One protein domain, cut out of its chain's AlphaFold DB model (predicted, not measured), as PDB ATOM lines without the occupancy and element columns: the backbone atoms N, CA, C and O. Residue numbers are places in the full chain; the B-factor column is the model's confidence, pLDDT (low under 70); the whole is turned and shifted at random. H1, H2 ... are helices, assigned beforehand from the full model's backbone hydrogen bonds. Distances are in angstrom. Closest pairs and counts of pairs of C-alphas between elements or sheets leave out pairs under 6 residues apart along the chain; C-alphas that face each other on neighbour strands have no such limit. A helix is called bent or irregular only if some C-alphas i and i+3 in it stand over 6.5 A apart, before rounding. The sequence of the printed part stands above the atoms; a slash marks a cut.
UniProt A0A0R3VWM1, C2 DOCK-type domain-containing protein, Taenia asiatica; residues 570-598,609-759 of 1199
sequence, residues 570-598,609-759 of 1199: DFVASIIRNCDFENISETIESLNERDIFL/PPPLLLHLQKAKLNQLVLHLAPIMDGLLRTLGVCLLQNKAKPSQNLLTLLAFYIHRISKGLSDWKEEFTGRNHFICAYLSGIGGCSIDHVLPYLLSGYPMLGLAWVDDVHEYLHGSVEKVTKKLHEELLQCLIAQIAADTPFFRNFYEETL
ATOM      1  N   ASP A 570      28.251 -29.576 -46.520       73.19
ATOM      2  CA  ASP A 570      28.036 -28.241 -47.101       73.19
ATOM      3  C   ASP A 570      29.054 -27.211 -46.583       73.19
ATOM      4  O   ASP A 570      29.474 -26.310 -47.316       73.19
ATOM      5  N   PHE A 571      29.489 -27.346 -45.323       80.31
ATOM      6  CA  PHE A 571      30.498 -26.477 -44.726       80.31
ATOM      7  C   PHE A 571      31.897 -26.732 -45.301       80.31
ATOM      8  O   PHE A 571      32.620 -25.769 -45.530       80.31
ATOM      9  N   VAL A 572      32.282 -27.980 -45.583       78.19
ATOM     10  CA  VAL A 572      33.578 -28.319 -46.204       78.19
ATOM     11  C   VAL A 572      33.607 -27.959 -47.684       78.19
ATOM     12  O   VAL A 572      34.561 -27.312 -48.116       78.19
ATOM     13  N   ALA A 573      32.540 -28.251 -48.432       77.12
ATOM     14  CA  ALA A 573      32.396 -27.773 -49.807       77.12
ATOM     15  C   ALA A 573      32.489 -26.234 -49.874       77.12
ATOM     16  O   ALA A 573      33.195 -25.679 -50.715       77.12
ATOM     17  N   SER A 574      31.864 -25.534 -48.919       81.19
ATOM     18  CA  SER A 574      31.953 -24.073 -48.804       81.19
ATOM     19  C   SER A 574      33.300 -23.551 -48.282       81.19
ATOM     20  O   SER A 574      33.599 -22.380 -48.496       81.19
ATOM     21  N   ILE A 575      34.114 -24.352 -47.583       82.88
ATOM     22  CA  ILE A 575      35.498 -23.978 -47.228       82.88
ATOM     23  C   ILE A 575      36.365 -24.024 -48.481       82.88
ATOM     24  O   ILE A 575      37.011 -23.028 -48.793       82.88
ATOM     25  N   ILE A 576      36.332 -25.146 -49.210       80.31
ATOM     26  CA  ILE A 576      37.125 -25.346 -50.432       80.31
ATOM     27  C   ILE A 576      36.782 -24.249 -51.447       80.31
ATOM     28  O   ILE A 576      37.672 -23.509 -51.850       80.31
ATOM     29  N   ARG A 577      35.488 -24.023 -51.721       81.75
ATOM     30  CA  ARG A 577      35.040 -22.981 -52.659       81.75
ATOM     31  C   ARG A 577      35.521 -21.573 -52.294       81.75
ATOM     32  O   ARG A 577      35.839 -20.787 -53.179       81.75
ATOM     33  N   ASN A 578      35.594 -21.239 -51.006       81.31
ATOM     34  CA  ASN A 578      36.086 -19.931 -50.556       81.31
ATOM     35  C   ASN A 578      37.621 -19.789 -50.678       81.31
ATOM     36  O   ASN A 578      38.131 -18.674 -50.578       81.31
ATOM     37  N   CYS A 579      38.350 -20.890 -50.873       78.56
ATOM     38  CA  CYS A 579      39.803 -20.927 -51.048       78.56
ATOM     39  C   CYS A 579      40.247 -21.287 -52.483       78.56
ATOM     40  O   CYS A 579      41.448 -21.285 -52.766       78.56
ATOM     41  N   ASP A 580      39.305 -21.569 -53.390       79.56
ATOM     42  CA  ASP A 580      39.558 -21.736 -54.822       79.56
ATOM     43  C   ASP A 580      40.067 -20.433 -55.461       79.56
ATOM     44  O   ASP A 580      39.670 -19.335 -55.066       79.56
ATOM     45  N   PHE A 581      40.918 -20.562 -56.490       74.00
ATOM     46  CA  PHE A 581      41.621 -19.447 -57.145       74.00
ATOM     47  C   PHE A 581      40.717 -18.262 -57.531       74.00
ATOM     48  O   PHE A 581      41.131 -17.115 -57.383       74.00
ATOM     49  N   GLU A 582      39.497 -18.528 -58.007       77.38
ATOM     50  CA  GLU A 582      38.559 -17.501 -58.482       77.38
ATOM     51  C   GLU A 582      38.010 -16.614 -57.350       77.38
ATOM     52  O   GLU A 582      37.730 -15.438 -57.575       77.38
ATOM     53  N   ASN A 583      37.907 -17.143 -56.124       82.06
ATOM     54  CA  ASN A 583      37.236 -16.485 -54.993       82.06
ATOM     55  C   ASN A 583      38.214 -15.854 -53.980       82.06
ATOM     56  O   ASN A 583      37.788 -15.296 -52.965       82.06
ATOM     57  N   ILE A 584      39.528 -15.922 -54.240       83.00
ATOM     58  CA  ILE A 584      40.576 -15.406 -53.340       83.00
ATOM     59  C   ILE A 584      40.365 -13.914 -53.028       83.00
ATOM     60  O   ILE A 584      40.511 -13.508 -51.876       83.00
ATOM     61  N   SER A 585      39.986 -13.089 -54.007       81.94
ATOM     62  CA  SER A 585      39.716 -11.655 -53.805       81.94
ATOM     63  C   SER A 585      38.576 -11.400 -52.809       81.94
ATOM     64  O   SER A 585      38.788 -10.695 -51.821       81.94
ATOM     65  N   GLU A 586      37.408 -12.014 -53.022       82.06
ATOM     66  CA  GLU A 586      36.225 -11.858 -52.161       82.06
ATOM     67  C   GLU A 586      36.491 -12.352 -50.731       82.06
ATOM     68  O   GLU A 586      36.148 -11.684 -49.749       82.06
ATOM     69  N   THR A 587      37.171 -13.495 -50.599       84.19
ATOM     70  CA  THR A 587      37.588 -14.035 -49.300       84.19
ATOM     71  C   THR A 587      38.536 -13.074 -48.579       84.19
ATOM     72  O   THR A 587      38.352 -12.815 -47.390       84.19
ATOM     73  N   ILE A 588      39.508 -12.474 -49.275       84.44
ATOM     74  CA  ILE A 588      40.433 -11.500 -48.675       84.44
ATOM     75  C   ILE A 588      39.705 -10.229 -48.214       84.44
ATOM     76  O   ILE A 588      40.034  -9.708 -47.147       84.44
ATOM     77  N   GLU A 589      38.710  -9.743 -48.961       82.19
ATOM     78  CA  GLU A 589      37.899  -8.587 -48.555       82.19
ATOM     79  C   GLU A 589      37.039  -8.903 -47.322       82.19
ATOM     80  O   GLU A 589      37.090  -8.163 -46.335       82.19
ATOM     81  N   SER A 590      36.361 -10.057 -47.297       81.06
ATOM     82  CA  SER A 590      35.586 -10.518 -46.131       81.06
ATOM     83  C   SER A 590      36.442 -10.661 -44.861       81.06
ATOM     84  O   SER A 590      35.976 -10.391 -43.752       81.06
ATOM     85  N   LEU A 591      37.713 -11.046 -45.012       81.12
ATOM     86  CA  LEU A 591      38.679 -11.196 -43.918       81.12
ATOM     87  C   LEU A 591      39.381  -9.880 -43.529       81.12
ATOM     88  O   LEU A 591      40.140  -9.867 -42.557       81.12
ATOM     89  N   ASN A 592      39.145  -8.782 -44.253       79.88
ATOM     90  CA  ASN A 592      39.718  -7.464 -43.968       79.88
ATOM     91  C   ASN A 592      38.823  -6.613 -43.044       79.88
ATOM     92  O   ASN A 592      39.332  -5.756 -42.325       79.88
ATOM     93  N   GLU A 593      37.505  -6.850 -43.023       64.50
ATOM     94  CA  GLU A 593      36.555  -5.996 -42.291       64.50
ATOM     95  C   GLU A 593      36.650  -6.075 -40.754       64.50
ATOM     96  O   GLU A 593      36.271  -5.117 -40.077       64.50
ATOM     97  N   ARG A 594      37.060  -7.217 -40.172       62.81
ATOM     98  CA  ARG A 594      36.920  -7.488 -38.720       62.81
ATOM     99  C   ARG A 594      38.001  -8.394 -38.141       62.81
ATOM    100  O   ARG A 594      38.583  -9.216 -38.840       62.81
ATOM    101  N   ASP A 595      38.191  -8.315 -36.826       64.81
ATOM    102  CA  ASP A 595      38.831  -9.379 -36.047       64.81
ATOM    103  C   ASP A 595      37.896 -10.581 -35.879       64.81
ATOM    104  O   ASP A 595      36.740 -10.438 -35.483       64.81
ATOM    105  N   ILE A 596      38.412 -11.779 -36.150       68.19
ATOM    106  CA  ILE A 596      37.599 -13.004 -36.251       68.19
ATOM    107  C   ILE A 596      37.355 -13.683 -34.895       68.19
ATOM    108  O   ILE A 596      36.366 -14.393 -34.724       68.19
ATOM    109  N   PHE A 597      38.245 -13.454 -33.927       67.44
ATOM    110  CA  PHE A 597      38.298 -14.184 -32.653       67.44
ATOM    111  C   PHE A 597      38.300 -13.273 -31.409       67.44
ATOM    112  O   PHE A 597      38.537 -13.756 -30.302       67.44
ATOM    113  N   LEU A 598      38.053 -11.964 -31.551       60.88
ATOM    114  CA  LEU A 598      37.867 -11.096 -30.383       60.88
ATOM    115  C   LEU A 598      36.509 -11.369 -29.726       60.88
ATOM    116  O   LEU A 598      35.473 -11.417 -30.390       60.88
ATOM    117  N   PRO A 609      29.532 -14.117 -37.790       56.72
ATOM    118  CA  PRO A 609      30.958 -14.351 -38.038       56.72
ATOM    119  C   PRO A 609      31.223 -14.600 -39.535       56.72
ATOM    120  O   PRO A 609      30.304 -15.036 -40.242       56.72
ATOM    121  N   PRO A 610      32.453 -14.359 -40.028       65.00
ATOM    122  CA  PRO A 610      32.789 -14.595 -41.428       65.00
ATOM    123  C   PRO A 610      32.550 -16.068 -41.794       65.00
ATOM    124  O   PRO A 610      32.807 -16.954 -40.966       65.00
ATOM    125  N   PRO A 611      32.071 -16.353 -43.021       69.25
ATOM    126  CA  PRO A 611      31.584 -17.680 -43.393       69.25
ATOM    127  C   PRO A 611      32.653 -18.757 -43.192       69.25
ATOM    128  O   PRO A 611      32.362 -19.808 -42.633       69.25
ATOM    129  N   LEU A 612      33.910 -18.455 -43.533       81.00
ATOM    130  CA  LEU A 612      35.037 -19.379 -43.400       81.00
ATOM    131  C   LEU A 612      35.253 -19.867 -41.951       81.00
ATOM    132  O   LEU A 612      35.436 -21.065 -41.747       81.00
ATOM    133  N   LEU A 613      35.136 -18.993 -40.935       83.25
ATOM    134  CA  LEU A 613      35.186 -19.417 -39.524       83.25
ATOM    135  C   LEU A 613      33.987 -20.304 -39.177       83.25
ATOM    136  O   LEU A 613      34.149 -21.364 -38.575       83.25
ATOM    137  N   LEU A 614      32.779 -19.860 -39.536       81.12
ATOM    138  CA  LEU A 614      31.540 -20.554 -39.186       81.12
ATOM    139  C   LEU A 614      31.502 -21.967 -39.780       81.12
ATOM    140  O   LEU A 614      31.027 -22.902 -39.134       81.12
ATOM    141  N   HIS A 615      32.033 -22.125 -40.991       83.94
ATOM    142  CA  HIS A 615      32.169 -23.407 -41.666       83.94
ATOM    143  C   HIS A 615      33.263 -24.262 -41.006       83.94
ATOM    144  O   HIS A 615      32.989 -25.404 -40.640       83.94
ATOM    145  N   LEU A 616      34.454 -23.704 -40.733       85.12
ATOM    146  CA  LEU A 616      35.543 -24.413 -40.035       85.12
ATOM    147  C   LEU A 616      35.177 -24.842 -38.604       85.12
ATOM    148  O   LEU A 616      35.753 -25.802 -38.092       85.12
ATOM    149  N   GLN A 617      34.214 -24.177 -37.958       85.75
ATOM    150  CA  GLN A 617      33.650 -24.588 -36.668       85.75
ATOM    151  C   GLN A 617      32.594 -25.698 -36.800       85.75
ATOM    152  O   GLN A 617      32.583 -26.619 -35.983       85.75
ATOM    153  N   LYS A 618      31.710 -25.629 -37.807       83.75
ATOM    154  CA  LYS A 618      30.572 -26.557 -37.965       83.75
ATOM    155  C   LYS A 618      30.895 -27.857 -38.698       83.75
ATOM    156  O   LYS A 618      30.276 -28.870 -38.384       83.75
ATOM    157  N   ALA A 619      31.844 -27.835 -39.635       84.31
ATOM    158  CA  ALA A 619      32.259 -29.000 -40.414       84.31
ATOM    159  C   ALA A 619      32.601 -30.201 -39.513       84.31
ATOM    160  O   ALA A 619      33.167 -30.031 -38.425       84.31
ATOM    161  N   LYS A 620      32.296 -31.422 -39.949       79.12
ATOM    162  CA  LYS A 620      32.593 -32.651 -39.194       79.12
ATOM    163  C   LYS A 620      34.103 -32.941 -39.216       79.12
ATOM    164  O   LYS A 620      34.758 -32.796 -40.246       79.12
ATOM    165  N   LEU A 621      34.670 -33.390 -38.090       78.62
ATOM    166  CA  LEU A 621      36.120 -33.632 -37.960       78.62
ATOM    167  C   LEU A 621      36.655 -34.626 -39.005       78.62
ATOM    168  O   LEU A 621      37.707 -34.393 -39.589       78.62
ATOM    169  N   ASN A 622      35.921 -35.706 -39.280       66.12
ATOM    170  CA  ASN A 622      36.309 -36.693 -40.290       66.12
ATOM    171  C   ASN A 622      36.366 -36.094 -41.706       66.12
ATOM    172  O   ASN A 622      37.175 -36.535 -42.507       66.12
ATOM    173  N   GLN A 623      35.546 -35.084 -42.012       72.69
ATOM    174  CA  GLN A 623      35.560 -34.384 -43.302       72.69
ATOM    175  C   GLN A 623      36.733 -33.404 -43.392       72.69
ATOM    176  O   GLN A 623      37.419 -33.351 -44.407       72.69
ATOM    177  N   LEU A 624      37.038 -32.709 -42.294       78.62
ATOM    178  CA  LEU A 624      38.237 -31.874 -42.186       78.62
ATOM    179  C   LEU A 624      39.547 -32.670 -42.313       78.62
ATOM    180  O   LEU A 624      40.509 -32.142 -42.859       78.62
ATOM    181  N   VAL A 625      39.578 -33.915 -41.826       71.88
ATOM    182  CA  VAL A 625      40.710 -34.850 -41.981       71.88
ATOM    183  C   VAL A 625      40.778 -35.416 -43.403       71.88
ATOM    184  O   VAL A 625      41.862 -35.501 -43.973       71.88
ATOM    185  N   LEU A 626      39.632 -35.764 -43.998       66.69
ATOM    186  CA  LEU A 626      39.533 -36.285 -45.366       66.69
ATOM    187  C   LEU A 626      40.033 -35.275 -46.410       66.69
ATOM    188  O   LEU A 626      40.806 -35.629 -47.295       66.69
ATOM    189  N   HIS A 627      39.640 -34.008 -46.268       72.44
ATOM    190  CA  HIS A 627      39.985 -32.925 -47.190       72.44
ATOM    191  C   HIS A 627      41.193 -32.090 -46.722       72.44
ATOM    192  O   HIS A 627      41.277 -30.912 -47.065       72.44
ATOM    193  N   LEU A 628      42.139 -32.678 -45.969       78.31
ATOM    194  CA  LEU A 628      43.296 -31.947 -45.425       78.31
ATOM    195  C   LEU A 628      44.041 -31.144 -46.499       78.31
ATOM    196  O   LEU A 628      44.234 -29.946 -46.325       78.31
ATOM    197  N   ALA A 629      44.440 -31.794 -47.596       72.94
ATOM    198  CA  ALA A 629      45.251 -31.172 -48.642       72.94
ATOM    199  C   ALA A 629      44.598 -29.908 -49.243       72.94
ATOM    200  O   ALA A 629      45.135 -28.829 -49.009       72.94
ATOM    201  N   PRO A 630      43.415 -29.963 -49.897       75.00
ATOM    202  CA  PRO A 630      42.824 -28.772 -50.515       75.00
ATOM    203  C   PRO A 630      42.498 -27.654 -49.512       75.00
ATOM    204  O   PRO A 630      42.570 -26.481 -49.872       75.00
ATOM    205  N   ILE A 631      42.180 -27.983 -48.251       83.56
ATOM    206  CA  ILE A 631      41.955 -26.968 -47.211       83.56
ATOM    207  C   ILE A 631      43.282 -26.307 -46.799       83.56
ATOM    208  O   ILE A 631      43.344 -25.081 -46.717       83.56
ATOM    209  N   MET A 632      44.347 -27.083 -46.568       85.19
ATOM    210  CA  MET A 632      45.675 -26.548 -46.232       85.19
ATOM    211  C   MET A 632      46.262 -25.729 -47.385       85.19
ATOM    212  O   MET A 632      46.663 -24.587 -47.164       85.19
ATOM    213  N   ASP A 633      46.264 -26.280 -48.600       83.19
ATOM    214  CA  ASP A 633      46.803 -25.643 -49.805       83.19
ATOM    215  C   ASP A 633      46.067 -24.324 -50.085       83.19
ATOM    216  O   ASP A 633      46.697 -23.281 -50.253       83.19
ATOM    217  N   GLY A 634      44.730 -24.334 -50.038       84.38
ATOM    218  CA  GLY A 634      43.891 -23.154 -50.248       84.38
ATOM    219  C   GLY A 634      44.059 -22.061 -49.178       84.38
ATOM    220  O   GLY A 634      44.163 -20.873 -49.508       84.38
ATOM    221  N   LEU A 635      44.136 -22.437 -47.895       90.31
ATOM    222  CA  LEU A 635      44.389 -21.491 -46.797       90.31
ATOM    223  C   LEU A 635      45.803 -20.895 -46.868       90.31
ATOM    224  O   LEU A 635      45.956 -19.682 -46.707       90.31
ATOM    225  N   LEU A 636      46.825 -21.715 -47.138       91.12
ATOM    226  CA  LEU A 636      48.209 -21.264 -47.307       91.12
ATOM    227  C   LEU A 636      48.347 -20.343 -48.522       91.12
ATOM    228  O   LEU A 636      48.922 -19.262 -48.401       91.12
ATOM    229  N   ARG A 637      47.762 -20.708 -49.665       89.50
ATOM    230  CA  ARG A 637      47.760 -19.891 -50.886       89.50
ATOM    231  C   ARG A 637      47.127 -18.520 -50.644       89.50
ATOM    232  O   ARG A 637      47.731 -17.498 -50.963       89.50
ATOM    233  N   THR A 638      45.964 -18.482 -49.994       90.00
ATOM    234  CA  THR A 638      45.283 -17.220 -49.653       90.00
ATOM    235  C   THR A 638      46.126 -16.382 -48.678       90.00
ATOM    236  O   THR A 638      46.276 -15.175 -48.871       90.00
ATOM    237  N   LEU A 639      46.752 -17.014 -47.676       92.25
ATOM    238  CA  LEU A 639      47.672 -16.354 -46.741       92.25
ATOM    239  C   LEU A 639      48.891 -15.752 -47.461       92.25
ATOM    240  O   LEU A 639      49.223 -14.593 -47.217       92.25
ATOM    241  N   GLY A 640      49.537 -16.496 -48.362       89.81
ATOM    242  CA  GLY A 640      50.710 -16.023 -49.102       89.81
ATOM    243  C   GLY A 640      50.404 -14.831 -50.010       89.81
ATOM    244  O   GLY A 640      51.166 -13.862 -50.032       89.81
ATOM    245  N   VAL A 641      49.237 -14.838 -50.663       89.44
ATOM    246  CA  VAL A 641      48.734 -13.687 -51.429       89.44
ATOM    247  C   VAL A 641      48.517 -12.468 -50.522       89.44
ATOM    248  O   VAL A 641      48.956 -11.373 -50.872       89.44
ATOM    249  N   CYS A 642      47.917 -12.620 -49.333       89.75
ATOM    250  CA  CYS A 642      47.768 -11.504 -48.385       89.75
ATOM    251  C   CYS A 642      49.109 -10.938 -47.897       89.75
ATOM    252  O   CYS A 642      49.251  -9.717 -47.797       89.75
ATOM    253  N   LEU A 643      50.077 -11.810 -47.592       90.50
ATOM    254  CA  LEU A 643      51.410 -11.432 -47.118       90.50
ATOM    255  C   LEU A 643      52.150 -10.589 -48.165       90.50
ATOM    256  O   LEU A 643      52.563  -9.466 -47.872       90.50
ATOM    257  N   LEU A 644      52.243 -11.077 -49.404       88.31
ATOM    258  CA  LEU A 644      52.956 -10.377 -50.477       88.31
ATOM    259  C   LEU A 644      52.240  -9.083 -50.915       88.31
ATOM    260  O   LEU A 644      52.906  -8.111 -51.267       88.31
ATOM    261  N   GLN A 645      50.907  -9.012 -50.791       86.31
ATOM    262  CA  GLN A 645      50.110  -7.797 -51.036       86.31
ATOM    263  C   GLN A 645      50.080  -6.796 -49.855       86.31
ATOM    264  O   GLN A 645      49.257  -5.880 -49.865       86.31
ATOM    265  N   ASN A 646      50.936  -6.928 -48.828       80.19
ATOM    266  CA  ASN A 646      50.961  -6.060 -47.627       80.19
ATOM    267  C   ASN A 646      49.645  -6.025 -46.808       80.19
ATOM    268  O   ASN A 646      49.456  -5.141 -45.966       80.19
ATOM    269  N   LYS A 647      48.712  -6.965 -47.006       83.00
ATOM    270  CA  LYS A 647      47.381  -6.937 -46.372       83.00
ATOM    271  C   LYS A 647      47.437  -7.496 -44.945       83.00
ATOM    272  O   LYS A 647      46.922  -8.573 -44.653       83.00
ATOM    273  N   ALA A 648      48.058  -6.741 -44.038       82.94
ATOM    274  CA  ALA A 648      48.384  -7.172 -42.675       82.94
ATOM    275  C   ALA A 648      47.196  -7.768 -41.888       82.94
ATOM    276  O   ALA A 648      47.370  -8.771 -41.197       82.94
ATOM    277  N   LYS A 649      45.991  -7.188 -42.007       85.38
ATOM    278  CA  LYS A 649      44.806  -7.630 -41.254       85.38
ATOM    279  C   LYS A 649      44.259  -8.996 -41.706       85.38
ATOM    280  O   LYS A 649      44.184  -9.883 -40.853       85.38
ATOM    281  N   PRO A 650      43.944  -9.240 -42.996       87.38
ATOM    282  CA  PRO A 650      43.564 -10.577 -43.442       87.38
ATOM    283  C   PRO A 650      44.710 -11.590 -43.293       87.38
ATOM    284  O   PRO A 650      44.415 -12.730 -42.948       87.38
ATOM    285  N   SER A 651      45.994 -11.208 -43.406       89.88
ATOM    286  CA  SER A 651      47.116 -12.112 -43.073       89.88
ATOM    287  C   SER A 651      47.070 -12.597 -41.617       89.88
ATOM    288  O   SER A 651      47.178 -13.796 -41.362       89.88
ATOM    289  N   GLN A 652      46.853 -11.694 -40.653       89.06
ATOM    290  CA  GLN A 652      46.701 -12.057 -39.236       89.06
ATOM    291  C   GLN A 652      45.480 -12.963 -39.004       89.06
ATOM    292  O   GLN A 652      45.550 -13.956 -38.274       89.06
ATOM    293  N   ASN A 653      44.361 -12.655 -39.658       88.94
ATOM    294  CA  ASN A 653      43.140 -13.451 -39.581       88.94
ATOM    295  C   ASN A 653      43.318 -14.861 -40.179       88.94
ATOM    296  O   ASN A 653      42.935 -15.840 -39.538       88.94
ATOM    297  N   LEU A 654      43.953 -14.989 -41.348       91.00
ATOM    298  CA  LEU A 654      44.231 -16.267 -42.017       91.00
ATOM    299  C   LEU A 654      45.208 -17.136 -41.227       91.00
ATOM    300  O   LEU A 654      44.947 -18.322 -41.052       91.00
ATOM    301  N   LEU A 655      46.278 -16.553 -40.682       93.12
ATOM    302  CA  LEU A 655      47.213 -17.267 -39.808       93.12
ATOM    303  C   LEU A 655      46.484 -17.807 -38.561       93.12
ATOM    304  O   LEU A 655      46.672 -18.963 -38.187       93.12
ATOM    305  N   THR A 656      45.569 -17.024 -37.978       91.50
ATOM    306  CA  THR A 656      44.743 -17.468 -36.837       91.50
ATOM    307  C   THR A 656      43.736 -18.560 -37.226       91.50
ATOM    308  O   THR A 656      43.527 -19.496 -36.455       91.50
ATOM    309  N   LEU A 657      43.131 -18.491 -38.417       91.69
ATOM    310  CA  LEU A 657      42.230 -19.530 -38.941       91.69
ATOM    311  C   LEU A 657      42.967 -20.842 -39.245       91.69
ATOM    312  O   LEU A 657      42.470 -21.914 -38.901       91.69
ATOM    313  N   LEU A 658      44.164 -20.761 -39.829       93.94
ATOM    314  CA  LEU A 658      45.027 -21.910 -40.091       93.94
ATOM    315  C   LEU A 658      45.481 -22.561 -38.774       93.94
ATOM    316  O   LEU A 658      45.400 -23.778 -38.630       93.94
ATOM    317  N   ALA A 659      45.842 -21.759 -37.767       93.88
ATOM    318  CA  ALA A 659      46.138 -22.252 -36.423       93.88
ATOM    319  C   ALA A 659      44.918 -22.919 -35.759       93.88
ATOM    320  O   ALA A 659      45.042 -24.012 -35.209       93.88
ATOM    321  N   PHE A 660      43.722 -22.328 -35.860       92.75
ATOM    322  CA  PHE A 660      42.483 -22.951 -35.374       92.75
ATOM    323  C   PHE A 660      42.215 -24.307 -36.051       92.75
ATOM    324  O   PHE A 660      41.832 -25.265 -35.378       92.75
ATOM    325  N   TYR A 661      42.451 -24.412 -37.360       92.69
ATOM    326  CA  TYR A 661      42.289 -25.650 -38.124       92.69
ATOM    327  C   TYR A 661      43.296 -26.735 -37.696       92.69
ATOM    328  O   TYR A 661      42.893 -27.850 -37.357       92.69
ATOM    329  N   ILE A 662      44.583 -26.385 -37.595       91.88
ATOM    330  CA  ILE A 662      45.668 -27.265 -37.119       91.88
ATOM    331  C   ILE A 662      45.410 -27.735 -35.681       91.88
ATOM    332  O   ILE A 662      45.553 -28.924 -35.390       91.88
ATOM    333  N   HIS A 663      44.973 -26.839 -34.788       92.12
ATOM    334  CA  HIS A 663      44.557 -27.184 -33.426       92.12
ATOM    335  C   HIS A 663      43.362 -28.149 -33.433       92.12
ATOM    336  O   HIS A 663      43.388 -29.171 -32.749       92.12
ATOM    337  N   ARG A 664      42.331 -27.881 -34.249       89.62
ATOM    338  CA  ARG A 664      41.134 -28.734 -34.339       89.62
ATOM    339  C   ARG A 664      41.457 -30.147 -34.833       89.62
ATOM    340  O   ARG A 664      40.871 -31.100 -34.319       89.62
ATOM    341  N   ILE A 665      42.396 -30.297 -35.769       84.69
ATOM    342  CA  ILE A 665      42.913 -31.605 -36.200       84.69
ATOM    343  C   ILE A 665      43.738 -32.252 -35.083       84.69
ATOM    344  O   ILE A 665      43.458 -33.385 -34.706       84.69
ATOM    345  N   SER A 666      44.706 -31.532 -34.509       86.44
ATOM    346  CA  SER A 666      45.642 -32.075 -33.509       86.44
ATOM    347  C   SER A 666      44.944 -32.544 -32.229       86.44
ATOM    348  O   SER A 666      45.320 -33.563 -31.655       86.44
ATOM    349  N   LYS A 667      43.889 -31.835 -31.816       86.31
ATOM    350  CA  LYS A 667      43.020 -32.176 -30.681       86.31
ATOM    351  C   LYS A 667      41.959 -33.223 -31.026       86.31
ATOM    352  O   LYS A 667      41.482 -33.922 -30.138       86.31
ATOM    353  N   GLY A 668      41.578 -33.326 -32.300       77.44
ATOM    354  CA  GLY A 668      40.665 -34.349 -32.809       77.44
ATOM    355  C   GLY A 668      41.331 -35.707 -33.067       77.44
ATOM    356  O   GLY A 668      40.659 -36.732 -33.015       77.44
ATOM    357  N   LEU A 669      42.641 -35.712 -33.321       73.81
ATOM    358  CA  LEU A 669      43.486 -36.888 -33.531       73.81
ATOM    359  C   LEU A 669      44.575 -36.954 -32.445       73.81
ATOM    360  O   LEU A 669      45.768 -36.945 -32.753       73.81
ATOM    361  N   SER A 670      44.156 -37.019 -31.175       76.44
ATOM    362  CA  SER A 670      45.044 -37.142 -30.003       76.44
ATOM    363  C   SER A 670      46.083 -38.248 -30.168       76.44
ATOM    364  O   SER A 670      47.263 -38.035 -29.923       76.44
ATOM    365  N   ASP A 671      45.645 -39.397 -30.675       67.62
ATOM    366  CA  ASP A 671      46.432 -40.623 -30.816       67.62
ATOM    367  C   ASP A 671      47.533 -40.508 -31.893       67.62
ATOM    368  O   ASP A 671      48.370 -41.397 -32.031       67.62
ATOM    369  N   TRP A 672      47.522 -39.418 -32.671       69.25
ATOM    370  CA  TRP A 672      48.529 -39.070 -33.679       69.25
ATOM    371  C   TRP A 672      49.449 -37.926 -33.215       69.25
ATOM    372  O   TRP A 672      50.348 -37.530 -33.964       69.25
ATOM    373  N   LYS A 673      49.246 -37.378 -32.010       71.94
ATOM    374  CA  LYS A 673      50.117 -36.364 -31.401       71.94
ATOM    375  C   LYS A 673      51.265 -37.051 -30.658       71.94
ATOM    376  O   LYS A 673      51.038 -37.914 -29.818       71.94
ATOM    377  N   GLU A 674      52.499 -36.671 -30.964       74.69
ATOM    378  CA  GLU A 674      53.681 -37.157 -30.255       74.69
ATOM    379  C   GLU A 674      53.793 -36.486 -28.877       74.69
ATOM    380  O   GLU A 674      53.781 -35.258 -28.779       74.69
ATOM    381  N   GLU A 675      53.941 -37.278 -27.811       73.06
ATOM    382  CA  GLU A 675      53.999 -36.772 -26.429       73.06
ATOM    383  C   GLU A 675      55.218 -35.868 -26.167       73.06
ATOM    384  O   GLU A 675      55.109 -34.880 -25.446       73.06
ATOM    385  N   PHE A 676      56.372 -36.173 -26.773       67.88
ATOM    386  CA  PHE A 676      57.631 -35.455 -26.525       67.88
ATOM    387  C   PHE A 676      57.757 -34.126 -27.281       67.88
ATOM    388  O   PHE A 676      58.340 -33.177 -26.758       67.88
ATOM    389  N   THR A 677      57.245 -34.050 -28.511       74.69
ATOM    390  CA  THR A 677      57.405 -32.868 -29.380       74.69
ATOM    391  C   THR A 677      56.119 -32.059 -29.543       74.69
ATOM    392  O   THR A 677      56.164 -30.928 -30.025       74.69
ATOM    393  N   GLY A 678      54.963 -32.631 -29.191       74.38
ATOM    394  CA  GLY A 678      53.643 -32.044 -29.420       74.38
ATOM    395  C   GLY A 678      53.203 -32.024 -30.888       74.38
ATOM    396  O   GLY A 678      52.087 -31.579 -31.170       74.38
ATOM    397  N   ARG A 679      54.042 -32.502 -31.815       80.19
ATOM    398  CA  ARG A 679      53.769 -32.550 -33.257       80.19
ATOM    399  C   ARG A 679      52.661 -33.558 -33.557       80.19
ATOM    400  O   ARG A 679      52.578 -34.606 -32.920       80.19
ATOM    401  N   ASN A 680      51.822 -33.277 -34.553       78.69
ATOM    402  CA  ASN A 680      50.837 -34.244 -35.042       78.69
ATOM    403  C   ASN A 680      51.349 -34.918 -36.322       78.69
ATOM    404  O   ASN A 680      51.582 -34.244 -37.325       78.69
ATOM    405  N   HIS A 681      51.488 -36.246 -36.302       67.12
ATOM    406  CA  HIS A 681      52.086 -37.030 -37.390       67.12
ATOM    407  C   HIS A 681      51.386 -36.828 -38.743       67.12
ATOM    408  O   HIS A 681      52.054 -36.789 -39.775       67.12
ATOM    409  N   PHE A 682      50.061 -36.646 -38.757       69.31
ATOM    410  CA  PHE A 682      49.292 -36.416 -39.985       69.31
ATOM    411  C   PHE A 682      49.604 -35.042 -40.610       69.31
ATOM    412  O   PHE A 682      49.687 -34.909 -41.830       69.31
ATOM    413  N   ILE A 683      49.878 -34.032 -39.778       77.75
ATOM    414  CA  ILE A 683      50.261 -32.682 -40.220       77.75
ATOM    415  C   ILE A 683      51.757 -32.626 -40.591       77.75
ATOM    416  O   ILE A 683      52.128 -31.973 -41.565       77.75
ATOM    417  N   CYS A 684      52.624 -33.374 -39.899       72.25
ATOM    418  CA  CYS A 684      54.021 -33.554 -40.313       72.25
ATOM    419  C   CYS A 684      54.146 -34.280 -41.662       72.25
ATOM    420  O   CYS A 684      55.025 -33.934 -42.454       72.25
ATOM    421  N   ALA A 685      53.258 -35.237 -41.956       66.00
ATOM    422  CA  ALA A 685      53.170 -35.862 -43.273       66.00
ATOM    423  C   ALA A 685      52.791 -34.841 -44.362       66.00
ATOM    424  O   ALA A 685      53.406 -34.853 -45.425       66.00
ATOM    425  N   TYR A 686      51.863 -33.914 -44.072       74.25
ATOM    426  CA  TYR A 686      51.513 -32.820 -44.992       74.25
ATOM    427  C   TYR A 686      52.687 -31.878 -45.299       74.25
ATOM    428  O   TYR A 686      52.869 -31.464 -46.439       74.25
ATOM    429  N   LEU A 687      53.511 -31.546 -44.302       70.62
ATOM    430  CA  LEU A 687      54.692 -30.708 -44.534       70.62
ATOM    431  C   LEU A 687      55.800 -31.445 -45.305       70.62
ATOM    432  O   LEU A 687      56.537 -30.819 -46.067       70.62
ATOM    433  N   SER A 688      55.969 -32.752 -45.080       60.16
ATOM    434  CA  SER A 688      57.193 -33.478 -45.460       60.16
ATOM    435  C   SER A 688      57.224 -34.020 -46.888       60.16
ATOM    436  O   SER A 688      58.314 -34.166 -47.448       60.16
ATOM    437  N   GLY A 689      56.070 -34.307 -47.490       55.62
ATOM    438  CA  GLY A 689      55.990 -34.902 -48.822       55.62
ATOM    439  C   GLY A 689      56.709 -36.242 -48.963       55.62
ATOM    440  O   GLY A 689      56.961 -36.970 -48.006       55.62
ATOM    441  N   ILE A 690      57.053 -36.571 -50.207       43.19
ATOM    442  CA  ILE A 690      57.614 -37.873 -50.611       43.19
ATOM    443  C   ILE A 690      59.078 -38.044 -50.137       43.19
ATOM    444  O   ILE A 690      59.661 -39.113 -50.297       43.19
ATOM    445  N   GLY A 691      59.691 -37.001 -49.561       36.59
ATOM    446  CA  GLY A 691      61.146 -36.794 -49.473       36.59
ATOM    447  C   GLY A 691      61.985 -37.836 -48.719       36.59
ATOM    448  O   GLY A 691      63.208 -37.743 -48.776       36.59
ATOM    449  N   GLY A 692      61.365 -38.813 -48.050       37.06
ATOM    450  CA  GLY A 692      62.040 -39.927 -47.366       37.06
ATOM    451  C   GLY A 692      61.514 -41.331 -47.704       37.06
ATOM    452  O   GLY A 692      61.980 -42.306 -47.120       37.06
ATOM    453  N   CYS A 693      60.548 -41.486 -48.619       34.31
ATOM    454  CA  CYS A 693      60.026 -42.814 -48.969       34.31
ATOM    455  C   CYS A 693      60.943 -43.532 -49.973       34.31
ATOM    456  O   CYS A 693      61.197 -43.015 -51.064       34.31
ATOM    457  N   SER A 694      61.387 -44.760 -49.661       34.91
ATOM    458  CA  SER A 694      62.048 -45.608 -50.668       34.91
ATOM    459  C   SER A 694      61.067 -45.967 -51.790       34.91
ATOM    460  O   SER A 694      59.854 -45.992 -51.581       34.91
ATOM    461  N   ILE A 695      61.583 -46.278 -52.984       37.00
ATOM    462  CA  ILE A 695      60.769 -46.614 -54.169       37.00
ATOM    463  C   ILE A 695      59.746 -47.729 -53.870       37.00
ATOM    464  O   ILE A 695      58.619 -47.678 -54.363       37.00
ATOM    465  N   ASP A 696      60.121 -48.681 -53.019       34.00
ATOM    466  CA  ASP A 696      59.305 -49.832 -52.618       34.00
ATOM    467  C   ASP A 696      58.145 -49.451 -51.678       34.00
ATOM    468  O   ASP A 696      57.139 -50.150 -51.649       34.00
ATOM    469  N   HIS A 697      58.251 -48.325 -50.963       35.91
ATOM    470  CA  HIS A 697      57.174 -47.749 -50.143       35.91
ATOM    471  C   HIS A 697      56.337 -46.723 -50.922       35.91
ATOM    472  O   HIS A 697      55.126 -46.634 -50.720       35.91
ATOM    473  N   VAL A 698      56.948 -45.975 -51.853       38.16
ATOM    474  CA  VAL A 698      56.233 -45.015 -52.716       38.16
ATOM    475  C   VAL A 698      55.117 -45.704 -53.504       38.16
ATOM    476  O   VAL A 698      54.041 -45.130 -53.648       38.16
ATOM    477  N   LEU A 699      55.342 -46.925 -54.004       34.53
ATOM    478  CA  LEU A 699      54.355 -47.608 -54.840       34.53
ATOM    479  C   LEU A 699      53.081 -48.022 -54.056       34.53
ATOM    480  O   LEU A 699      52.000 -47.647 -54.509       34.53
ATOM    481  N   PRO A 700      53.146 -48.664 -52.868       34.88
ATOM    482  CA  PRO A 700      51.983 -48.851 -51.990       34.88
ATOM    483  C   PRO A 700      51.259 -47.554 -51.595       34.88
ATOM    484  O   PRO A 700      50.026 -47.512 -51.606       34.88
ATOM    485  N   TYR A 701      51.979 -46.468 -51.285       37.47
ATOM    486  CA  TYR A 701      51.329 -45.190 -50.959       37.47
ATOM    487  C   TYR A 701      50.598 -44.582 -52.168       37.47
ATOM    488  O   TYR A 701      49.454 -44.148 -52.033       37.47
ATOM    489  N   LEU A 702      51.189 -44.646 -53.366       33.75
ATOM    490  CA  LEU A 702      50.543 -44.201 -54.605       33.75
ATOM    491  C   LEU A 702      49.299 -45.047 -54.948       33.75
ATOM    492  O   LEU A 702      48.285 -44.503 -55.376       33.75
ATOM    493  N   LEU A 703      49.359 -46.368 -54.741       30.34
ATOM    494  CA  LEU A 703      48.270 -47.308 -55.053       30.34
ATOM    495  C   LEU A 703      47.144 -47.321 -54.003       30.34
ATOM    496  O   LEU A 703      45.984 -47.546 -54.347       30.34
ATOM    497  N   SER A 704      47.446 -47.035 -52.733       33.59
ATOM    498  CA  SER A 704      46.416 -46.778 -51.711       33.59
ATOM    499  C   SER A 704      45.667 -45.459 -51.958       33.59
ATOM    500  O   SER A 704      44.509 -45.328 -51.555       33.59
ATOM    501  N   GLY A 705      46.287 -44.540 -52.705       27.06
ATOM    502  CA  GLY A 705      45.644 -43.412 -53.375       27.06
ATOM    503  C   GLY A 705      45.889 -42.046 -52.742       27.06
ATOM    504  O   GLY A 705      45.493 -41.053 -53.346       27.06
ATOM    505  N   TYR A 706      46.498 -41.984 -51.550       33.28
ATOM    506  CA  TYR A 706      46.722 -40.743 -50.794       33.28
ATOM    507  C   TYR A 706      47.365 -39.642 -51.652       33.28
ATOM    508  O   TYR A 706      48.206 -39.946 -52.505       33.28
ATOM    509  N   PRO A 707      47.034 -38.352 -51.435       34.75
ATOM    510  CA  PRO A 707      47.674 -37.295 -52.188       34.75
ATOM    511  C   PRO A 707      49.118 -37.236 -51.689       34.75
ATOM    512  O   PRO A 707      49.379 -37.316 -50.490       34.75
ATOM    513  N   MET A 708      50.075 -37.139 -52.601       44.88
ATOM    514  CA  MET A 708      51.493 -37.140 -52.248       44.88
ATOM    515  C   MET A 708      51.849 -35.755 -51.684       44.88
ATOM    516  O   MET A 708      52.292 -34.891 -52.435       44.88
ATOM    517  N   LEU A 709      51.563 -35.540 -50.389       49.31
ATOM    518  CA  LEU A 709      51.451 -34.232 -49.719       49.31
ATOM    519  C   LEU A 709      52.768 -33.431 -49.678       49.31
ATOM    520  O   LEU A 709      53.432 -33.353 -48.650       49.31
ATOM    521  N   GLY A 710      53.175 -32.857 -50.805       48.38
ATOM    522  CA  GLY A 710      54.267 -31.893 -50.881       48.38
ATOM    523  C   GLY A 710      53.760 -30.468 -50.680       48.38
ATOM    524  O   GLY A 710      52.768 -30.072 -51.286       48.38
ATOM    525  N   LEU A 711      54.479 -29.686 -49.877       65.38
ATOM    526  CA  LEU A 711      54.206 -28.272 -49.613       65.38
ATOM    527  C   LEU A 711      54.438 -27.402 -50.874       65.38
ATOM    528  O   LEU A 711      55.497 -26.798 -51.037       65.38
ATOM    529  N   ALA A 712      53.447 -27.333 -51.765       65.31
ATOM    530  CA  ALA A 712      53.534 -26.640 -53.060       65.31
ATOM    531  C   ALA A 712      53.259 -25.122 -53.007       65.31
ATOM    532  O   ALA A 712      53.431 -24.430 -54.007       65.31
ATOM    533  N   TRP A 713      52.851 -24.578 -51.851       81.75
ATOM    534  CA  TRP A 713      52.261 -23.230 -51.762       81.75
ATOM    535  C   TRP A 713      53.137 -22.070 -52.265       81.75
ATOM    536  O   TRP A 713      52.597 -21.023 -52.612       81.75
ATOM    537  N   VAL A 714      54.467 -22.227 -52.322       75.81
ATOM    538  CA  VAL A 714      55.358 -21.199 -52.888       75.81
ATOM    539  C   VAL A 714      55.087 -21.034 -54.384       75.81
ATOM    540  O   VAL A 714      54.903 -19.904 -54.835       75.81
ATOM    541  N   ASP A 715      54.993 -22.139 -55.130       75.12
ATOM    542  CA  ASP A 715      54.689 -22.125 -56.565       75.12
ATOM    543  C   ASP A 715      53.272 -21.583 -56.802       75.12
ATOM    544  O   ASP A 715      53.087 -20.672 -57.603       75.12
ATOM    545  N   ASP A 716      52.283 -22.080 -56.050       78.81
ATOM    546  CA  ASP A 716      50.873 -21.673 -56.152       78.81
ATOM    547  C   ASP A 716      50.651 -20.161 -55.961       78.81
ATOM    548  O   ASP A 716      49.837 -19.543 -56.654       78.81
ATOM    549  N   VAL A 717      51.344 -19.565 -54.985       83.31
ATOM    550  CA  VAL A 717      51.239 -18.134 -54.668       83.31
ATOM    551  C   VAL A 717      51.878 -17.294 -55.773       83.31
ATOM    552  O   VAL A 717      51.302 -16.282 -56.176       83.31
ATOM    553  N   HIS A 718      53.025 -17.724 -56.306       79.12
ATOM    554  CA  HIS A 718      53.652 -17.058 -57.448       79.12
ATOM    555  C   HIS A 718      52.820 -17.218 -58.726       79.12
ATOM    556  O   HIS A 718      52.673 -16.252 -59.467       79.12
ATOM    557  N   GLU A 719      52.209 -18.377 -58.968       79.12
ATOM    558  CA  GLU A 719      51.356 -18.637 -60.136       79.12
ATOM    559  C   GLU A 719      50.115 -17.734 -60.161       79.12
ATOM    560  O   GLU A 719      49.828 -17.116 -61.188       79.12
ATOM    561  N   TYR A 720      49.447 -17.549 -59.015       77.50
ATOM    562  CA  TYR A 720      48.364 -16.567 -58.887       77.50
ATOM    563  C   TYR A 720      48.853 -15.131 -59.135       77.50
ATOM    564  O   TYR A 720      48.225 -14.370 -59.875       77.50
ATOM    565  N   LEU A 721      49.987 -14.747 -58.540       76.12
ATOM    566  CA  LEU A 721      50.501 -13.378 -58.632       76.12
ATOM    567  C   LEU A 721      51.088 -13.053 -60.015       76.12
ATOM    568  O   LEU A 721      50.976 -11.906 -60.441       76.12
ATOM    569  N   HIS A 722      51.593 -14.035 -60.768       68.06
ATOM    570  CA  HIS A 722      51.989 -13.880 -62.175       68.06
ATOM    571  C   HIS A 722      50.803 -13.627 -63.122       68.06
ATOM    572  O   HIS A 722      51.000 -13.053 -64.193       68.06
ATOM    573  N   GLY A 723      49.578 -13.993 -62.727       58.84
ATOM    574  CA  GLY A 723      48.350 -13.560 -63.405       58.84
ATOM    575  C   GLY A 723      47.998 -12.084 -63.165       58.84
ATOM    576  O   GLY A 723      47.164 -11.524 -63.877       58.84
ATOM    577  N   SER A 724      48.640 -11.433 -62.187       55.19
ATOM    578  CA  SER A 724      48.493 -10.006 -61.893       55.19
ATOM    579  C   SER A 724      49.675  -9.194 -62.442       55.19
ATOM    580  O   SER A 724      50.789  -9.689 -62.578       55.19
ATOM    581  N   VAL A 725      49.441  -7.924 -62.782       45.22
ATOM    582  CA  VAL A 725      50.401  -7.101 -63.551       45.22
ATOM    583  C   VAL A 725      51.584  -6.588 -62.697       45.22
ATOM    584  O   VAL A 725      52.529  -5.998 -63.222       45.22
ATOM    585  N   GLU A 726      51.574  -6.816 -61.382       50.84
ATOM    586  CA  GLU A 726      52.593  -6.305 -60.460       50.84
ATOM    587  C   GLU A 726      53.768  -7.278 -60.277       50.84
ATOM    588  O   GLU A 726      53.609  -8.420 -59.849       50.84
ATOM    589  N   LYS A 727      54.995  -6.803 -60.537       53.16
ATOM    590  CA  LYS A 727      56.215  -7.550 -60.199       53.16
ATOM    591  C   LYS A 727      56.436  -7.541 -58.687       53.16
ATOM    592  O   LYS A 727      56.941  -6.564 -58.138       53.16
ATOM    593  N   VAL A 728      56.098  -8.649 -58.038       60.78
ATOM    594  CA  VAL A 728      56.368  -8.878 -56.615       60.78
ATOM    595  C   VAL A 728      57.880  -8.935 -56.372       60.78
ATOM    596  O   VAL A 728      58.592  -9.702 -57.012       60.78
ATOM    597  N   THR A 729      58.369  -8.113 -55.442       65.06
ATOM    598  CA  THR A 729      59.785  -8.048 -55.020       65.06
ATOM    599  C   THR A 729      60.008  -8.504 -53.573       65.06
ATOM    600  O   THR A 729      61.130  -8.460 -53.072       65.06
ATOM    601  N   LYS A 730      58.938  -8.922 -52.888       80.00
ATOM    602  CA  LYS A 730      58.946  -9.425 -51.508       80.00
ATOM    603  C   LYS A 730      59.194 -10.931 -51.479       80.00
ATOM    604  O   LYS A 730      58.693 -11.645 -52.340       80.00
ATOM    605  N   LYS A 731      59.902 -11.399 -50.448       85.75
ATOM    606  CA  LYS A 731      60.134 -12.824 -50.165       85.75
ATOM    607  C   LYS A 731      59.106 -13.317 -49.148       85.75
ATOM    608  O   LYS A 731      58.910 -12.683 -48.107       85.75
ATOM    609  N   LEU A 732      58.447 -14.435 -49.432       88.69
ATOM    610  CA  LEU A 732      57.319 -14.953 -48.655       88.69
ATOM    611  C   LEU A 732      57.725 -15.313 -47.215       88.69
ATOM    612  O   LEU A 732      56.974 -15.023 -46.280       88.69
ATOM    613  N   HIS A 733      58.928 -15.859 -47.007       90.25
ATOM    614  CA  HIS A 733      59.464 -16.129 -45.666       90.25
ATOM    615  C   HIS A 733      59.699 -14.860 -44.822       90.25
ATOM    616  O   HIS A 733      59.477 -14.889 -43.609       90.25
ATOM    617  N   GLU A 734      60.089 -13.727 -45.423       91.81
ATOM    618  CA  GLU A 734      60.299 -12.471 -44.680       91.81
ATOM    619  C   GLU A 734      58.976 -11.863 -44.192       91.81
ATOM    620  O   GLU A 734      58.895 -11.374 -43.060       91.81
ATOM    621  N   GLU A 735      57.923 -11.924 -45.008       92.31
ATOM    622  CA  GLU A 735      56.583 -11.452 -44.634       92.31
ATOM    623  C   GLU A 735      55.908 -12.399 -43.623       92.31
ATOM    624  O   GLU A 735      55.293 -11.938 -42.658       92.31
ATOM    625  N   LEU A 736      56.069 -13.722 -43.783       94.56
ATOM    626  CA  LEU A 736      55.569 -14.725 -42.832       94.56
ATOM    627  C   LEU A 736      56.192 -14.535 -41.439       94.56
ATOM    628  O   LEU A 736      55.470 -14.521 -40.439       94.56
ATOM    629  N   LEU A 737      57.513 -14.325 -41.367       95.62
ATOM    630  CA  LEU A 737      58.219 -14.030 -40.117       95.62
ATOM    631  C   LEU A 737      57.706 -12.738 -39.462       95.62
ATOM    632  O   LEU A 737      57.433 -12.727 -38.260       95.62
ATOM    633  N   GLN A 738      57.526 -11.662 -40.234       93.50
ATOM    634  CA  GLN A 738      56.969 -10.406 -39.717       93.50
ATOM    635  C   GLN A 738      55.538 -10.584 -39.187       93.50
ATOM    636  O   GLN A 738      55.210 -10.063 -38.119       93.50
ATOM    637  N   CYS A 739      54.703 -11.369 -39.877       93.44
ATOM    638  CA  CYS A 739      53.350 -11.683 -39.424       93.44
ATOM    639  C   CYS A 739      53.361 -12.461 -38.096       93.44
ATOM    640  O   CYS A 739      52.659 -12.078 -37.161       93.44
ATOM    641  N   LEU A 740      54.211 -13.488 -37.966       94.94
ATOM    642  CA  LEU A 740      54.368 -14.266 -36.729       94.94
ATOM    643  C   LEU A 740      54.840 -13.404 -35.548       94.94
ATOM    644  O   LEU A 740      54.273 -13.492 -34.458       94.94
ATOM    645  N   ILE A 741      55.825 -12.526 -35.764       94.75
ATOM    646  CA  ILE A 741      56.301 -11.584 -34.738       94.75
ATOM    647  C   ILE A 741      55.169 -10.650 -34.295       94.75
ATOM    648  O   ILE A 741      54.962 -10.477 -33.094       94.75
ATOM    649  N   ALA A 742      54.410 -10.083 -35.239       91.19
ATOM    650  CA  ALA A 742      53.292  -9.195 -34.926       91.19
ATOM    651  C   ALA A 742      52.192  -9.903 -34.112       91.19
ATOM    652  O   ALA A 742      51.655  -9.318 -33.174       91.19
ATOM    653  N   GLN A 743      51.895 -11.169 -34.424       89.81
ATOM    654  CA  GLN A 743      50.901 -11.968 -33.699       89.81
ATOM    655  C   GLN A 743      51.302 -12.223 -32.237       89.81
ATOM    656  O   GLN A 743      50.456 -12.126 -31.346       89.81
ATOM    657  N   ILE A 744      52.580 -12.533 -31.990       91.31
ATOM    658  CA  ILE A 744      53.120 -12.788 -30.645       91.31
ATOM    659  C   ILE A 744      53.216 -11.479 -29.849       91.31
ATOM    660  O   ILE A 744      52.773 -11.409 -28.706       91.31
ATOM    661  N   ALA A 745      53.762 -10.420 -30.454       89.12
ATOM    662  CA  ALA A 745      54.014  -9.151 -29.771       89.12
ATOM    663  C   ALA A 745      52.735  -8.367 -29.421       89.12
ATOM    664  O   ALA A 745      52.748  -7.597 -28.461       89.12
ATOM    665  N   ALA A 746      51.646  -8.552 -30.178       84.75
ATOM    666  CA  ALA A 746      50.375  -7.852 -29.976       84.75
ATOM    667  C   ALA A 746      49.324  -8.646 -29.168       84.75
ATOM    668  O   ALA A 746      48.172  -8.224 -29.128       84.75
ATOM    669  N   ASP A 747      49.699  -9.773 -28.538       79.75
ATOM    670  CA  ASP A 747      48.811 -10.588 -27.677       79.75
ATOM    671  C   ASP A 747      47.467 -10.939 -28.361       79.75
ATOM    672  O   ASP A 747      46.358 -10.727 -27.861       79.75
ATOM    673  N   THR A 748      47.594 -11.428 -29.593       85.25
ATOM    674  CA  THR A 748      46.480 -11.705 -30.508       85.25
ATOM    675  C   THR A 748      45.693 -12.966 -30.122       85.25
ATOM    676  O   THR A 748      46.192 -13.818 -29.384       85.25
ATOM    677  N   PRO A 749      44.478 -13.179 -30.665       83.25
ATOM    678  CA  PRO A 749      43.768 -14.449 -30.501       83.25
ATOM    679  C   PRO A 749      44.543 -15.691 -30.981       83.25
ATOM    680  O   PRO A 749      44.260 -16.780 -30.488       83.25
ATOM    681  N   PHE A 750      45.518 -15.560 -31.890       89.56
ATOM    682  CA  PHE A 750      46.465 -16.640 -32.192       89.56
ATOM    683  C   PHE A 750      47.334 -16.965 -30.971       89.56
ATOM    684  O   PHE A 750      47.371 -18.116 -30.527       89.56
ATOM    685  N   PHE A 751      47.980 -15.937 -30.407       88.44
ATOM    686  CA  PHE A 751      48.865 -16.064 -29.250       88.44
ATOM    687  C   PHE A 751      48.141 -16.637 -28.024       88.44
ATOM    688  O   PHE A 751      48.665 -17.527 -27.363       88.44
ATOM    689  N   ARG A 752      46.908 -16.185 -27.772       85.56
ATOM    690  CA  ARG A 752      46.107 -16.591 -26.606       85.56
ATOM    691  C   ARG A 752      45.501 -17.992 -26.687       85.56
ATOM    692  O   ARG A 752      45.339 -18.620 -25.649       85.56
ATOM    693  N   ASN A 753      45.113 -18.460 -27.880       86.31
ATOM    694  CA  ASN A 753      44.269 -19.659 -28.009       86.31
ATOM    695  C   ASN A 753      44.943 -20.859 -28.692       86.31
ATOM    696  O   ASN A 753      44.530 -21.990 -28.442       86.31
ATOM    697  N   PHE A 754      45.916 -20.642 -29.589       90.56
ATOM    698  CA  PHE A 754      46.413 -21.700 -30.490       90.56
ATOM    699  C   PHE A 754      47.939 -21.837 -30.529       90.56
ATOM    700  O   PHE A 754      48.445 -22.886 -30.930       90.56
ATOM    701  N   TYR A 755      48.680 -20.810 -30.113       91.31
ATOM    702  CA  TYR A 755      50.146 -20.751 -30.154       91.31
ATOM    703  C   TYR A 755      50.838 -22.002 -29.590       91.31
ATOM    704  O   TYR A 755      51.710 -22.564 -30.246       91.31
ATOM    705  N   GLU A 756      50.409 -22.486 -28.425       89.31
ATOM    706  CA  GLU A 756      51.098 -23.562 -27.688       89.31
ATOM    707  C   GLU A 756      51.042 -24.923 -28.394       89.31
ATOM    708  O   GLU A 756      51.980 -25.709 -28.299       89.31
ATOM    709  N   GLU A 757      49.980 -25.187 -29.159       88.25
ATOM    710  CA  GLU A 757      49.836 -26.426 -29.934       88.25
ATOM    711  C   GLU A 757      50.270 -26.294 -31.403       88.25
ATOM    712  O   GLU A 757      50.423 -27.310 -32.080       88.25
ATOM    713  N   THR A 758      50.446 -25.070 -31.919       93.25
ATOM    714  CA  THR A 758      50.595 -24.830 -33.370       93.25
ATOM    715  C   THR A 758      51.858 -24.081 -33.786       93.25
ATOM    716  O   THR A 758      52.199 -24.117 -34.966       93.25
ATOM    717  N   LEU A 759      52.602 -23.458 -32.861       95.00
ATOM    718  CA  LEU A 759      53.826 -22.708 -33.183       95.00
ATOM    719  C   LEU A 759      54.833 -23.536 -33.995       95.00
ATOM    720  O   LEU A 759      55.411 -23.016 -34.947       95.00
TER     721      LEU A 759
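This is residues 570 to 598 and 609 to 759 of the 1199 residues of the protein "C2 DOCK-type domain-containing protein" of Taenia asiatica (UniProt A0A0R3VWM1). A hairpin of two long helices, H5 and H6, makes the core of a helical body, and shorter helices pack round it, mostly crossed: H1 and H9 on H5, H4, H11 and H12 on H6, and H10 across both near the hairpin's turn. H8 lies far out at one end and touches no helix. The printed part has 180 residues with twelve named helices, H1 to H12 in chain order, and no named strand; the class is all helix. It is compact, with a radius of gyration of the C-alphas of 16.6 A and spans of 47 by 37 by 33 A.

H6, residues 648 to 668, and H5, residues 628 to 644, are a helical hairpin: they touch at a shallow tilt of 21 degrees, opposite ways, the closest C-alphas, of Cys 642 and Ser 651, 5.4 A apart. Both are hubs, touching five helices each. H10, residues 732 to 745, touches residues 640 to 644 of H5, about perpendicular at 89 degrees, closest at the C-alphas of Leu 643 and Glu 735, 5.7 A. H11, residues 749 to 753, touches H6 at the C-alphas of Thr 656 and Phe 750, 5.0 A, and H12, residues 755 to 759, at those of Ala 659 and Thr 758, 6.0 A. H9, residues 713 to 722, touches H5 at a steep tilt of 51 degrees, with the C-alphas of Arg 637 and Val 717 5.4 A apart. H1, residues 570 to 579, touches H5 at the C-alphas of Cys 579 and Gly 634, 4.7 A. H2, residues 581 to 590, only just touches H5, with 3 pairs of C-alphas within 8 A; it is irregular, C-alphas 582 and 585 being 7.6 A apart. H3, residues 611 to 618, touches H1 at the C-alphas of Phe 571 and His 615, 4.6 A. H4, residues 621 to 626, touches H6 at the C-alphas of Leu 621 and Gly 668, 6.9 A. H7, residues 681 to 688, is close to H5 but not clearly touching, at 7.4 A between the C-alphas of Ala 629 and Tyr 686. H8, residues 695 to 704, is apart from H5 and H6. Every O i to N i+4 pair is within hydrogen-bond range in the helices other than H2, with 4 of 6, and H8, with 5 of 6.

H1 begins at C-alpha 570 (28.036, -28.241, -47.101). H6 runs 29.9 A from C-alpha 648 (48.384, -7.172, -42.675); H5 measures 24.2 A and H10 20.0 A. H12 ends at C-alpha 759 (53.826, -22.708, -33.183).

The two farthest C-alphas, of Glu 593 and Asp 696, are 50.5 A apart. Residues 599 to 608 are not printed; C-alphas 598 and 609 are 10.8 A apart across the cut. The link from H6 to H7 is long. Mean pLDDT of the printed part is 75.1; 50 residues are under 70, among them 688 to 712, and H8 averages 35.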